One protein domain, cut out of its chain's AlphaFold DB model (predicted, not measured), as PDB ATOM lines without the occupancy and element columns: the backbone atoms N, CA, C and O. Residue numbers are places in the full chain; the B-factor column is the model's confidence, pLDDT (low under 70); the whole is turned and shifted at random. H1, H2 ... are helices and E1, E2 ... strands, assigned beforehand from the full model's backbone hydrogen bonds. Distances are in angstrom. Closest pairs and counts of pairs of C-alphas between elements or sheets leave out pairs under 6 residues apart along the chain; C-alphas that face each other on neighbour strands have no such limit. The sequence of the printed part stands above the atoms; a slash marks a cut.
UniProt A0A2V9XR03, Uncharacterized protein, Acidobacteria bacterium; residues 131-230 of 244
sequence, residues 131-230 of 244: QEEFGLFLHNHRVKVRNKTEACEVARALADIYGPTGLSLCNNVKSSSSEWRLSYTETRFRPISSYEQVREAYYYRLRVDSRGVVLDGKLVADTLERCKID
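Overview. This is residues 131 to 230 of the 244 residues of an uncharacterized protein of Acidobacteria bacterium (UniProt A0A2V9XR03). A long, twisted ribbon of antiparallel strands, with the hairpin of E3 and E4 making its length, is covered by two helices on one face toward the end where E3 turns into E4. The shorter strands E1 and E2 widen this sheet on the E3 side, and the helices and sheet make two layers, with H1 and H2 on the same face. The printed part has 100 residues, in the order H1 H2 E1 E2 E3 E4, and its class is mixed, helices and strands. The sheet's order is E1 E2 E3 E4, antiparallel throughout; it is a meander, each strand the antiparallel neighbour of the one before. The whole is elongated, with spans of 50 by 27 by 22 A, and only just compact, close to loose, with a radius of gyration of the C-alphas of 15.0 A.

Along the chain. Begin with E4, residues 214 to 228, which runs 39.3 A from C-alpha 214 at (-27.333, -106.390, 74.404) to C-alpha 228 at (-18.432, -76.497, 50.546). E3, residues 196 to 208, is 36.1 A long. E2, residues 179 to 186, covers 18.0 A and bends by 75 degrees at residue 183; E1, residues 173 to 176, covers 9.0 A. Find C-alpha 132 at (-34.056, -101.752, 65.369), where H1, residues 132 to 140, starts its 12.6 A. H2, residues 148 to 162, is 20.7 A long.

Arrangement. Look first at the hairpin of E3 and E4, at 165 degrees, where N 205 and O 218 are 2.8 A apart, within hydrogen-bond range. In the hairpin of E2 and E3, N 182 and O 204 are 2.8 A apart, and in that of E1 and E2, N 173 and O 181 are 2.9 A apart, both within range. The edge strands E1 and E4 are apart. H1 is on the sheet at a height of 4.7 A, only just over E4 with 3 of its C-alphas; the closest C-alphas of the two are those of Gly 135 and Gly 217, 3.8 A. H2 is on the sheet at a height of 9.4 A, over E2 and E3; its closest C-alphas with E2 are those of Ala 155 and Leu 182, 5.9 A. H1 and H2 are close but not clearly touching, the closest C-alphas being those of Phe 134 and Leu 158, 7.4 A, at a steep tilt of 53 degrees, opposite ways. In H1 and H2 every O i to N i+4 pair is within hydrogen-bond range.

Size, cuts and confidence. The two C-alphas farthest apart are those of His 141 and Asp 230, 50.7 A. The printed part has no cut and no long link. Look for low confidence at residues 164 to 170, which are under 70; the mean pLDDT of the printed part is 88.9.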
ATOM      1  N   GLN A 131     -34.359-101.248  61.221       82.50
ATOM      2  CA  GLN A 131     -33.448-102.346  61.597       82.50
ATOM      3  C   GLN A 131     -33.298-102.513  63.119       82.50
ATOM      4  O   GLN A 131     -32.558-103.385  63.579       82.50
ATOM      5  N   GLU A 132     -33.999-101.700  63.910       89.75
ATOM      6  CA  GLU A 132     -34.056-101.752  65.369       89.75
ATOM      7  C   GLU A 132     -34.550-103.108  65.897       89.75
ATOM      8  O   GLU A 132     -34.116-103.555  66.965       89.75
ATOM      9  N   GLU A 133     -35.401-103.800  65.129       92.44
ATOM     10  CA  GLU A 133     -35.971-105.104  65.494       92.44
ATOM     11  C   GLU A 133     -34.898-106.150  65.790       92.44
ATOM     12  O   GLU A 133     -35.031-106.949  66.716       92.44
ATOM     13  N   PHE A 134     -33.772-106.115  65.074       93.62
ATOM     14  CA  PHE A 134     -32.680-107.047  65.344       93.62
ATOM     15  C   PHE A 134     -32.027-106.786  66.706       93.62
ATOM     16  O   PHE A 134     -31.664-107.718  67.419       93.62
ATOM     17  N   GLY A 135     -31.924-105.521  67.114       95.31
ATOM     18  CA  GLY A 135     -31.409-105.124  68.421       95.31
ATOM     19  C   GLY A 135     -32.322-105.580  69.551       95.31
ATOM     20  O   GLY A 135     -31.844-106.138  70.541       95.31
ATOM     21  N   LEU A 136     -33.632-105.404  69.372       95.44
ATOM     22  CA  LEU A 136     -34.645-105.894  70.306       95.44
ATOM     23  C   LEU A 136     -34.632-107.426  70.394       95.44
ATOM     24  O   LEU A 136     -34.675-107.991  71.487       95.44
ATOM     25  N   PHE A 137     -34.497-108.107  69.259       96.25
ATOM     26  CA  PHE A 137     -34.427-109.561  69.204       96.25
ATOM     27  C   PHE A 137     -33.203-110.110  69.954       96.25
ATOM     28  O   PHE A 137     -33.333-111.030  70.767       96.25
ATOM     29  N   LEU A 138     -32.027-109.498  69.765       97.19
ATOM     30  CA  LEU A 138     -30.809-109.806  70.527       97.19
ATOM     31  C   LEU A 138     -30.994-109.569  72.036       97.19
ATOM     32  O   LEU A 138     -30.537-110.383  72.846       97.19
ATOM     33  N   HIS A 139     -31.657-108.471  72.414       97.19
ATOM     34  CA  HIS A 139     -31.951-108.137  73.808       97.19
ATOM     35  C   HIS A 139     -32.852-109.188  74.468       97.19
ATOM     36  O   HIS A 139     -32.514-109.710  75.535       97.19
ATOM     37  N   ASN A 140     -33.950-109.564  73.807       96.25
ATOM     38  CA  ASN A 140     -34.902-110.563  74.298       96.25
ATOM     39  C   ASN A 140     -34.237-111.932  74.512       96.25
ATOM     40  O   ASN A 140     -34.518-112.615  75.497       96.25
ATOM     41  N   HIS A 141     -33.276-112.284  73.655       96.50
ATOM     42  CA  HIS A 141     -32.467-113.501  73.770       96.50
ATOM     43  C   HIS A 141     -31.260-113.367  74.709       96.50
ATOM     44  O   HIS A 141     -30.495-114.317  74.880       96.50
ATOM     45  N   ARG A 142     -31.075-112.203  75.347       96.62
ATOM     46  CA  ARG A 142     -29.964-111.903  76.267       96.62
ATOM     47  C   ARG A 142     -28.590-112.200  75.662       96.62
ATOM     48  O   ARG A 142     -27.681-112.661  76.366       96.62
ATOM     49  N   VAL A 143     -28.429-111.930  74.366       96.88
ATOM     50  CA  VAL A 143     -27.161-112.133  73.658       96.88
ATOM     51  C   VAL A 143     -26.068-111.275  74.294       96.88
ATOM     52  O   VAL A 143     -26.312-110.142  74.713       96.88
ATOM     53  N   LYS A 144     -24.854-111.829  74.395       96.38
ATOM     54  CA  LYS A 144     -23.693-111.159  74.991       96.38
ATOM     55  C   LYS A 144     -22.654-110.797  73.935       96.38
ATOM     56  O   LYS A 144     -22.271-111.647  73.139       96.38
ATOM     57  N   VAL A 145     -22.164-109.560  73.998       95.19
ATOM     58  CA  VAL A 145     -21.083-109.021  73.168       95.19
ATOM     59  C   VAL A 145     -20.051-108.317  74.049       95.19
ATOM     60  O   VAL A 145     -20.160-107.146  74.415       95.19
ATOM     61  N   ARG A 146     -19.011-109.064  74.405       92.75
ATOM     62  CA  ARG A 146     -17.948-108.692  75.347       92.75
ATOM     63  C   ARG A 146     -16.644-108.373  74.630       92.75
ATOM     64  O   ARG A 146     -15.854-107.558  75.106       92.75
ATOM     65  N   ASN A 147     -16.419-109.012  73.486       90.56
ATOM     66  CA  ASN A 147     -15.180-108.936  72.725       90.56
ATOM     67  C   ASN A 147     -15.445-108.840  71.215       90.56
ATOM     68  O   ASN A 147     -16.576-108.968  70.746       90.56
ATOM     69  N   LYS A 148     -14.370-108.603  70.455       89.81
ATOM     70  CA  LYS A 148     -14.436-108.398  69.004       89.81
ATOM     71  C   LYS A 148     -14.948-109.635  68.263       89.81
ATOM     72  O   LYS A 148     -15.657-109.479  67.279       89.81
ATOM     73  N   THR A 149     -14.626-110.839  68.734       89.50
ATOM     74  CA  THR A 149     -15.091-112.092  68.122       89.50
ATOM     75  C   THR A 149     -16.609-112.213  68.206       89.50
ATOM     76  O   THR A 149     -17.256-112.422  67.187       89.50
ATOM     77  N   GLU A 150     -17.189-111.989  69.387       91.50
ATOM     78  CA  GLU A 150     -18.647-111.995  69.577       91.50
ATOM     79  C   GLU A 150     -19.329-110.903  68.741       91.50
ATOM     80  O   GLU A 150     -20.362-111.151  68.125       91.50
ATOM     81  N   ALA A 151     -18.717-109.717  68.643       91.62
ATOM     82  CA  ALA A 151     -19.214-108.636  67.794       91.62
ATOM     83  C   ALA A 151     -19.211-109.019  66.302       91.62
ATOM     84  O   ALA A 151     -20.162-108.707  65.588       91.62
ATOM     85  N   CYS A 152     -18.176-109.728  65.834       88.62
ATOM     86  CA  CYS A 152     -18.120-110.252  64.470       88.62
ATOM     87  C   CYS A 152     -19.228-111.274  64.197       88.62
ATOM     88  O   CYS A 152     -19.822-111.233  63.124       88.62
ATOM     89  N   GLU A 153     -19.529-112.171  65.141       89.50
ATOM     90  CA  GLU A 153     -20.632-113.121  64.955       89.50
ATOM     91  C   GLU A 153     -21.984-112.404  64.891       89.50
ATOM     92  O   GLU A 153     -22.811-112.739  64.045       89.50
ATOM     93  N   VAL A 154     -22.209-111.377  65.721       92.56
ATOM     94  CA  VAL A 154     -23.438-110.568  65.628       92.56
ATOM     95  C   VAL A 154     -23.517-109.843  64.283       92.56
ATOM     96  O   VAL A 154     -24.581-109.817  63.674       92.56
ATOM     97  N   ALA A 155     -22.402-109.307  63.780       89.56
ATOM     98  CA  ALA A 155     -22.354-108.674  62.462       89.56
ATOM     99  C   ALA A 155     -22.659-109.665  61.320       89.56
ATOM    100  O   ALA A 155     -23.333-109.296  60.360       89.56
ATOM    101  N   ARG A 156     -22.211-110.925  61.431       87.62
ATOM    102  CA  ARG A 156     -22.568-111.990  60.479       87.62
ATOM    103  C   ARG A 156     -24.053-112.316  60.530       87.62
ATOM    104  O   ARG A 156     -24.699-112.277  59.493       87.62
ATOM    105  N   ALA A 157     -24.601-112.536  61.726       90.38
ATOM    106  CA  ALA A 157     -26.031-112.775  61.900       90.38
ATOM    107  C   ALA A 157     -26.874-111.612  61.343       90.38
ATOM    108  O   ALA A 157     -27.864-111.848  60.660       90.38
ATOM    109  N   LEU A 158     -26.453-110.360  61.563       89.88
ATOM    110  CA  LEU A 158     -27.094-109.176  60.982       89.88
ATOM    111  C   LEU A 158     -27.101-109.230  59.444       89.88
ATOM    112  O   LEU A 158     -28.133-108.971  58.828       89.88
ATOM    113  N   ALA A 159     -25.967-109.574  58.827       85.56
ATOM    114  CA  ALA A 159     -25.848-109.686  57.373       85.56
ATOM    115  C   ALA A 159     -26.657-110.860  56.795       85.56
ATOM    116  O   ALA A 159     -27.160-110.758  55.681       85.56
ATOM    117  N   ASP A 160     -26.840-111.951  57.540       85.69
ATOM    118  CA  ASP A 160     -27.693-113.064  57.107       85.69
ATOM    119  C   ASP A 160     -29.180-112.667  57.047       85.69
ATOM    120  O   ASP A 160     -29.929-113.156  56.194       85.69
ATOM    121  N   ILE A 161     -29.606-111.769  57.946       88.06
ATOM    122  CA  ILE A 161     -30.977-111.246  58.014       88.06
ATOM    123  C   ILE A 161     -31.204-110.160  56.957       88.06
ATOM    124  O   ILE A 161     -32.108-110.273  56.132       88.06
ATOM    125  N   TYR A 162     -30.372-109.120  56.936       82.69
ATOM    126  CA  TYR A 162     -30.575-107.947  56.072       82.69
ATOM    127  C   TYR A 162     -29.790-107.995  54.753       82.69
ATOM    128  O   TYR A 162     -29.796-107.029  53.992       82.69
ATOM    129  N   GLY A 163     -29.132-109.115  54.456       72.81
ATOM    130  CA  GLY A 163     -28.271-109.261  53.288       72.81
ATOM    131  C   GLY A 163     -26.937-108.511  53.429       72.81
ATOM    132  O   GLY A 163     -26.712-107.767  54.394       72.81
ATOM    133  N   PRO A 164     -26.019-108.682  52.458       57.47
ATOM    134  CA  PRO A 164     -24.776-107.926  52.398       57.47
ATOM    135  C   PRO A 164     -25.094-106.460  52.082       57.47
ATOM    136  O   PRO A 164     -25.130-106.030  50.936       57.47
ATOM    137  N   THR A 165     -25.324-105.665  53.118       50.78
ATOM    138  CA  THR A 165     -25.726-104.249  53.058       50.78
ATOM    139  C   THR A 165     -24.556-103.316  52.699       50.78
ATOM    140  O   THR A 165     -24.451-102.202  53.197       50.78
ATOM    141  N   GLY A 166     -23.594-103.783  51.892       47.09
ATOM    142  CA  GLY A 166     -22.284-103.127  51.753       47.09
ATOM    143  C   GLY A 166     -21.471-103.128  53.059       47.09
ATOM    144  O   GLY A 166     -20.437-102.474  53.159       47.09
ATOM    145  N   LEU A 167     -21.938-103.872  54.063       52.62
ATOM    146  CA  LEU A 167     -21.348-103.984  55.384       52.62
ATOM    147  C   LEU A 167     -20.097-104.865  55.329       52.62
ATOM    148  O   LEU A 167     -20.169-106.076  55.117       52.62
ATOM    149  N   SER A 168     -18.932-104.259  55.558       55.22
ATOM    150  CA  SER A 168     -17.692-105.007  55.762       55.22
ATOM    151  C   SER A 168     -17.752-105.730  57.108       55.22
ATOM    152  O   SER A 168     -17.540-105.117  58.155       55.22
ATOM    153  N   LEU A 169     -17.989-107.048  57.081       63.69
ATOM    154  CA  LEU A 169     -18.053-107.931  58.261       63.69
ATOM    155  C   LEU A 169     -16.808-107.860  59.168       63.69
ATOM    156  O   LEU A 169     -16.807-108.394  60.280       63.69
ATOM    157  N   CYS A 170     -15.732-107.229  58.698       62.88
ATOM    158  CA  CYS A 170     -14.442-107.162  59.368       62.88
ATOM    159  C   CYS A 170     -14.210-105.858  60.148       62.88
ATOM    160  O   CYS A 170     -13.313-105.832  60.999       62.88
ATOM    161  N   ASN A 171     -14.991-104.793  59.914       81.56
ATOM    162  CA  ASN A 171     -14.759-103.491  60.551       81.56
ATOM    163  C   ASN A 171     -15.664-103.248  61.769       81.56
ATOM    164  O   ASN A 171     -16.465-102.317  61.810       81.56
ATOM    165  N   ASN A 172     -15.541-104.117  62.773       87.31
ATOM    166  CA  ASN A 172     -16.271-104.000  64.037       87.31
ATOM    167  C   ASN A 172     -15.413-103.257  65.064       87.31
ATOM    168  O   ASN A 172     -14.360-103.755  65.484       87.31
ATOM    169  N   VAL A 173     -15.863-102.068  65.463       88.69
ATOM    170  CA  VAL A 173     -15.123-101.142  66.326       88.69
ATOM    171  C   VAL A 173     -15.839-101.004  67.662       88.69
ATOM    172  O   VAL A 173     -17.038-100.741  67.713       88.69
ATOM    173  N   LYS A 174     -15.102-101.148  68.764       91.94
ATOM    174  CA  LYS A 174     -15.618-100.819  70.094       91.94
ATOM    175  C   LYS A 174     -15.467 -99.313  70.308       91.94
ATOM    176  O   LYS A 174     -14.346 -98.840  70.461       91.94
ATOM    177  N   SER A 175     -16.569 -98.566  70.268       91.69
ATOM    178  CA  SER A 175     -16.551 -97.101  70.396       91.69
ATOM    179  C   SER A 175     -16.512 -96.641  71.855       91.69
ATOM    180  O   SER A 175     -15.978 -95.576  72.146       91.69
ATOM    181  N   SER A 176     -17.045 -97.440  72.784       93.62
ATOM    182  CA  SER A 176     -16.967 -97.188  74.228       93.62
ATOM    183  C   SER A 176     -17.073 -98.488  75.035       93.62
ATOM    184  O   SER A 176     -17.176 -99.582  74.479       93.62
ATOM    185  N   SER A 177     -17.064 -98.402  76.368       92.31
ATOM    186  CA  SER A 177     -17.292 -99.568  77.234       92.31
ATOM    187  C   SER A 177     -18.657-100.232  77.006       92.31
ATOM    188  O   SER A 177     -18.756-101.443  77.191       92.31
ATOM    189  N   SER A 178     -19.661 -99.470  76.560       95.81
ATOM    190  CA  SER A 178     -21.054 -99.897  76.392       95.81
ATOM    191  C   SER A 178     -21.545 -99.891  74.942       95.81
ATOM    192  O   SER A 178     -22.744-100.032  74.712       95.81
ATOM    193  N   GLU A 179     -20.669 -99.674  73.958       97.44
ATOM    194  CA  GLU A 179     -21.084 -99.527  72.560       97.44
ATOM    195  C   GLU A 179     -20.107-100.184  71.581       97.44
ATOM    196  O   GLU A 179     -18.883-100.022  71.659       97.44
ATOM    197  N   TRP A 180     -20.697-100.895  70.622       96.06
ATOM    198  CA  TRP A 180     -20.051-101.437  69.440       96.06
ATOM    199  C   TRP A 180     -20.644-100.804  68.181       96.06
ATOM    200  O   TRP A 180     -21.856-100.642  68.056       96.06
ATOM    201  N   ARG A 181     -19.777-100.490  67.221       94.19
ATOM    202  CA  ARG A 181     -20.134-100.110  65.855       94.19
ATOM    203  C   ARG A 181     -19.801-101.286  64.956       94.19
ATOM    204  O   ARG A 181     -18.625-101.572  64.722       94.19
ATOM    205  N   LEU A 182     -20.827-102.009  64.532       91.75
ATOM    206  CA  LEU A 182     -20.678-103.190  63.697       91.75
ATOM    207  C   LEU A 182     -20.669-102.796  62.225       91.75
ATOM    208  O   LEU A 182     -21.451-101.940  61.800       91.75
ATOM    209  N   SER A 183     -19.784-103.438  61.467       85.81
ATOM    210  CA  SER A 183     -19.610-103.238  60.031       85.81
ATOM    211  C   SER A 183     -19.422-101.772  59.619       85.81
ATOM    212  O   SER A 183     -19.996-101.297  58.639       85.81
ATOM    213  N   TYR A 184     -18.609-101.048  60.389       87.81
ATOM    214  CA  TYR A 184     -18.370 -99.625  60.200       87.81
ATOM    215  C   TYR A 184     -17.779 -99.326  58.825       87.81
ATOM    216  O   TYR A 184     -16.707 -99.819  58.468       87.81
ATOM    217  N   THR A 185     -18.475 -98.498  58.057       86.25
ATOM    218  CA  THR A 185     -18.084 -98.153  56.694       86.25
ATOM    219  C   THR A 185     -18.169 -96.652  56.511       86.25
ATOM    220  O   THR A 185     -19.236 -96.066  56.664       86.25
ATOM    221  N   GLU A 186     -17.050 -96.026  56.162       89.00
ATOM    222  CA  GLU A 186     -17.037 -94.623  55.765       89.00
ATOM    223  C   GLU A 186     -17.160 -94.513  54.254       89.00
ATOM    224  O   GLU A 186     -16.452 -95.174  53.491       89.00
ATOM    225  N   THR A 187     -18.046 -93.632  53.823       85.25
ATOM    226  CA  THR A 187     -18.118 -93.186  52.439       85.25
ATOM    227  C   THR A 187     -17.168 -92.014  52.257       85.25
ATOM    228  O   THR A 187     -17.036 -91.168  53.139       85.25
ATOM    229  N   ARG A 188     -16.477 -91.960  51.114       87.88
ATOM    230  CA  ARG A 188     -15.719 -90.760  50.727       87.88
ATOM    231  C   ARG A 188     -16.685 -89.591  50.536       87.88
ATOM    232  O   ARG A 188     -17.887 -89.809  50.400       87.88
ATOM    233  N   PHE A 189     -16.150 -88.371  50.486       90.19
ATOM    234  CA  PHE A 189     -16.957 -87.199  50.165       90.19
ATOM    235  C   PHE A 189     -17.802 -87.445  48.915       90.19
ATOM    236  O   PHE A 189     -17.268 -87.742  47.846       90.19
ATOM    237  N   ARG A 190     -19.120 -87.335  49.079       86.81
ATOM    238  CA  ARG A 190     -20.085 -87.375  47.986       86.81
ATOM    239  C   ARG A 190     -20.811 -86.036  47.913       86.81
ATOM    240  O   ARG A 190     -21.179 -85.499  48.962       86.81
ATOM    241  N   PRO A 191     -21.048 -85.494  46.712       88.31
ATOM    242  CA  PRO A 191     -21.864 -84.301  46.567       88.31
ATOM    243  C   PRO A 191     -23.292 -84.594  47.045       88.31
ATOM    244  O   PRO A 191     -23.880 -85.622  46.701       88.31
ATOM    245  N   ILE A 192     -23.841 -83.691  47.853       89.56
ATOM    246  CA  ILE A 192     -25.260 -83.691  48.258       89.56
ATOM    247  C   ILE A 192     -26.031 -82.537  47.616       89.56
ATOM    248  O   ILE A 192     -27.259 -82.541  47.600       89.56
ATOM    249  N   SER A 193     -25.307 -81.561  47.071       88.75
ATOM    250  CA  SER A 193     -25.814 -80.465  46.254       88.75
ATOM    251  C   SER A 193     -24.705 -79.989  45.307       88.75
ATOM    252  O   SER A 193     -23.593 -80.518  45.318       88.75
ATOM    253  N   SER A 194     -24.983 -78.966  44.498       86.69
ATOM    254  CA  SER A 194     -23.988 -78.332  43.621       86.69
ATOM    255  C   SER A 194     -22.918 -77.516  44.360       86.69
ATOM    256  O   SER A 194     -21.971 -77.052  43.733       86.69
ATOM    257  N   TYR A 195     -23.059 -77.310  45.672       90.19
ATOM    258  CA  TYR A 195     -22.161 -76.475  46.475       90.19
ATOM    259  C   TYR A 195     -21.731 -77.143  47.786       90.19
ATOM    260  O   TYR A 195     -20.966 -76.544  48.539       90.19
ATOM    261  N   GLU A 196     -22.186 -78.366  48.073       92.81
ATOM    262  CA  GLU A 196     -21.836 -79.112  49.284       92.81
ATOM    263  C   GLU A 196     -21.556 -80.580  49.000       92.81
ATOM    264  O   GLU A 196     -22.263 -81.252  48.244       92.81
ATOM    265  N   GLN A 197     -20.566 -81.092  49.720       93.31
ATOM    266  CA  GLN A 197     -20.266 -82.509  49.801       93.31
ATOM    267  C   GLN A 197     -20.243 -82.963  51.260       93.31
ATOM    268  O   GLN A 197     -19.928 -82.194  52.174       93.31
ATOM    269  N   VAL A 198     -20.598 -84.227  51.472       93.94
ATOM    270  CA  VAL A 198     -20.671 -84.854  52.792       93.94
ATOM    271  C   VAL A 198     -19.813 -86.109  52.825       93.94
ATOM    272  O   VAL A 198     -19.759 -86.856  51.848       93.94
ATOM    273  N   ARG A 199     -19.163 -86.351  53.959       92.50
ATOM    274  CA  ARG A 199     -18.535 -87.623  54.312       92.50
ATOM    275  C   ARG A 199     -19.399 -88.282  55.383       92.50
ATOM    276  O   ARG A 199     -19.609 -87.691  56.443       92.50
ATOM    277  N   GLU A 200     -19.916 -89.474  55.112       91.12
ATOM    278  CA  GLU A 200     -20.835 -90.187  56.011       91.12
ATOM    279  C   GLU A 200     -20.238 -91.521  56.466       91.12
ATOM    280  O   GLU A 200     -19.495 -92.161  55.718       91.12
ATOM    281  N   ALA A 201     -20.606 -91.969  57.664       89.75
ATOM    282  CA  ALA A 201     -20.382 -93.327  58.136       89.75
ATOM    283  C   ALA A 201     -21.701 -94.083  58.261       89.75
ATOM    284  O   ALA A 201     -22.675 -93.564  58.798       89.75
ATOM    285  N   TYR A 202     -21.687 -95.341  57.840       87.56
ATOM    286  CA  TYR A 202     -22.789 -96.278  57.974       87.56
ATOM    287  C   TYR A 202     -22.337 -97.442  58.847       87.56
ATOM    288  O   TYR A 202     -21.292 -98.049  58.595       87.56
ATOM    289  N   TYR A 203     -23.086 -97.727  59.906       89.69
ATOM    290  CA  TYR A 203     -22.785 -98.826  60.819       89.69
ATOM    291  C   TYR A 203     -24.018 -99.244  61.606       89.69
ATOM    292  O   TYR A 203     -24.940 -98.457  61.818       89.69
ATOM    293  N   TYR A 204     -24.018-100.476  62.099       91.69
ATOM    294  CA  TYR A 204     -25.019-100.913  63.061       91.69
ATOM    295  C   TYR A 204     -24.509-100.645  64.475       91.69
ATOM    296  O   TYR A 204     -23.516-101.225  64.921       91.69
ATOM    297  N   ARG A 205     -25.153 -99.717  65.178       94.81
ATOM    298  CA  ARG A 205     -24.813 -99.373  66.556       94.81
ATOM    299  C   ARG A 205     -25.454-100.388  67.484       94.81
ATOM    300  O   ARG A 205     -26.672-100.502  67.488       94.81
ATOM    301  N   LEU A 206     -24.651-101.069  68.291       96.69
ATOM    302  CA  LEU A 206     -25.097-102.044  69.280       96.69
ATOM    303  C   LEU A 206     -24.688-101.580  70.680       96.69
ATOM    304  O   LEU A 206     -23.498-101.389  70.948       96.69
ATOM    305  N   ARG A 207     -25.658-101.417  71.581       98.00
ATOM    306  CA  ARG A 207     -25.404-101.043  72.977       98.00
ATOM    307  C   ARG A 207     -25.471-102.254  73.889       98.00
ATOM    308  O   ARG A 207     -26.319-103.124  73.713       98.00
ATOM    309  N   VAL A 208     -24.591-102.286  74.885       98.25
ATOM    310  CA  VAL A 208     -24.486-103.386  75.851       98.25
ATOM    311  C   VAL A 208     -24.425-102.885  77.293       98.25
ATOM    312  O   VAL A 208     -23.941-101.782  77.556       98.25
ATOM    313  N   ASP A 209     -24.904-103.703  78.233       97.69
ATOM    314  CA  ASP A 209     -24.748-103.474  79.672       97.69
ATOM    315  C   ASP A 209     -23.310-103.773  80.148       97.69
ATOM    316  O   ASP A 209     -22.444-104.211  79.387       97.69
ATOM    317  N   SER A 210     -23.041-103.569  81.440       96.56
ATOM    318  CA  SER A 210     -21.725-103.835  82.045       96.56
ATOM    319  C   SER A 210     -21.281-105.304  81.980       96.56
ATOM    320  O   SER A 210     -20.099-105.597  82.144       96.56
ATOM    321  N   ARG A 211     -22.204-106.238  81.726       96.19
ATOM    322  CA  ARG A 211     -21.944-107.675  81.551       96.19
ATOM    323  C   ARG A 211     -21.831-108.061  80.072       96.19
ATOM    324  O   ARG A 211     -21.624-109.238  79.765       96.19
ATOM    325  N   GLY A 212     -21.968-107.091  79.169       95.94
ATOM    326  CA  GLY A 212     -21.977-107.278  77.726       95.94
ATOM    327  C   GLY A 212     -23.325-107.723  77.162       95.94
ATOM    328  O   GLY A 212     -23.366-108.074  75.992       95.94
ATOM    329  N   VAL A 213     -24.411-107.757  77.942       97.94
ATOM    330  CA  VAL A 213     -25.741-108.128  77.426       97.94
ATOM    331  C   VAL A 213     -26.260-107.010  76.532       97.94
ATOM    332  O   VAL A 213     -26.229-105.849  76.933       97.94
ATOM    333  N   VAL A 214     -26.743-107.355  75.339       98.06
ATOM    334  CA  VAL A 214     -27.333-106.390  74.404       98.06
ATOM    335  C   VAL A 214     -28.528-105.686  75.046       98.06
ATOM    336  O   VAL A 214     -29.392-106.327  75.643       98.06
ATOM    337  N   LEU A 215     -28.558-104.360  74.926       97.81
ATOM    338  CA  LEU A 215     -29.637-103.487  75.390       97.81
ATOM    339  C   LEU A 215     -30.511-103.021  74.228       97.81
ATOM    340  O   LEU A 215     -31.730-103.084  74.308       97.81
ATOM    341  N   ASP A 216     -29.870-102.549  73.163       96.56
ATOM    342  CA  ASP A 216     -30.519-102.090  71.944       96.56
ATOM    343  C   ASP A 216     -29.545-102.199  70.765       96.56
ATOM    344  O   ASP A 216     -28.331-102.381  70.935       96.56
ATOM    345  N   GLY A 217     -30.087-102.098  69.558       94.69
ATOM    346  CA  GLY A 217     -29.301-101.989  68.345       94.69
ATOM    347  C   GLY A 217     -30.087-101.273  67.261       94.69
ATOM    348  O   GLY A 217     -31.311-101.343  67.263       94.69
ATOM    349  N   LYS A 218     -29.397-100.548  66.379       92.56
ATOM    350  CA  LYS A 218     -30.020 -99.860  65.243       92.56
ATOM    351  C   LYS A 218     -29.013 -99.537  64.150       92.56
ATOM    352  O   LYS A 218     -27.829 -99.342  64.442       92.56
ATOM    353  N   LEU A 219     -29.478 -99.395  62.913       89.25
ATOM    354  CA  LEU A 219     -28.645 -98.841  61.849       89.25
ATOM    355  C   LEU A 219     -28.470 -97.332  62.048       89.25
ATOM    356  O   LEU A 219     -29.401 -96.615  62.419       89.25
ATOM    357  N   VAL A 220     -27.253 -96.852  61.822       89.94
ATOM    358  CA  VAL A 220     -26.878 -95.448  61.944       89.94
ATOM    359  C   VAL A 220     -26.209 -94.994  60.654       89.94
ATOM    360  O   VAL A 220     -25.321 -95.672  60.136       89.94
ATOM    361  N   ALA A 221     -26.641 -93.829  60.171       88.12
ATOM    362  CA  ALA A 221     -25.982 -93.048  59.136       88.12
ATOM    363  C   ALA A 221     -25.534 -91.720  59.765       88.12
ATOM    364  O   ALA A 221     -26.350 -90.824  59.986       88.12
ATOM    365  N   ASP A 222     -24.252 -91.615  60.102       90.44
ATOM    366  CA  ASP A 222     -23.672 -90.430  60.731       90.44
ATOM    367  C   ASP A 222     -23.015 -89.535  59.682       90.44
ATOM    368  O   ASP A 222     -22.190 -89.987  58.891       90.44
ATOM    369  N   THR A 223     -23.312 -88.237  59.718       91.94
ATOM    370  CA  THR A 223     -22.511 -87.237  59.003       91.94
ATOM    371  C   THR A 223     -21.225 -86.983  59.783       91.94
ATOM    372  O   THR A 223     -21.265 -86.432  60.881       91.94
ATOM    373  N   LEU A 224     -20.086 -87.376  59.215       92.62
ATOM    374  CA  LEU A 224     -18.770 -87.144  59.812       92.62
ATOM    375  C   LEU A 224     -18.269 -85.734  59.511       92.62
ATOM    376  O   LEU A 224     -17.672 -85.088  60.366       92.62
ATOM    377  N   GLU A 225     -18.485 -85.280  58.278       94.62
ATOM    378  CA  GLU A 225     -18.003 -83.988  57.809       94.62
ATOM    379  C   GLU A 225     -18.879 -83.453  56.676       94.62
ATOM    380  O   GLU A 225     -19.360 -84.215  55.836       94.62
ATOM    381  N   ARG A 226     -19.059 -82.131  56.642       93.88
ATOM    382  CA  ARG A 226     -19.763 -81.407  55.581       93.88
ATOM    383  C   ARG A 226     -18.929 -80.198  55.191       93.88
ATOM    384  O   ARG A 226     -18.608 -79.379  56.050       93.88
ATOM    385  N   CYS A 227     -18.600 -80.072  53.912       92.38
ATOM    386  CA  CYS A 227     -17.817 -78.951  53.403       92.38
ATOM    387  C   CYS A 227     -18.410 -78.394  52.107       92.38
ATOM    388  O   CYS A 227     -19.192 -79.056  51.416       92.38
ATOM    389  N   LYS A 228     -18.060 -77.138  51.807       92.75
ATOM    390  CA  LYS A 228     -18.432 -76.497  50.546       92.75
ATOM    391  C   LYS A 228     -17.567 -77.044  49.415       92.75
ATOM    392  O   LYS A 228     -16.402 -77.368  49.626       92.75
ATOM    393  N   ILE A 229     -18.147 -77.137  48.226       86.19
ATOM    394  CA  ILE A 229     -17.401 -77.451  47.009       86.19
ATOM    395  C   ILE A 229     -16.776 -76.142  46.525       86.19
ATOM    396  O   ILE A 229     -17.486 -75.233  46.088       86.19
ATOM    397  N   ASP A 230     -15.455 -76.027  46.639       77.38
ATOM    398  CA  ASP A 230     -14.723 -74.890  46.090       77.38
ATOM    399  C   ASP A 230     -14.678 -75.020  44.562       77.38
ATOM    400  O   ASP A 230     -13.827 -75.706  44.001       77.38
TER     401      ASP A 230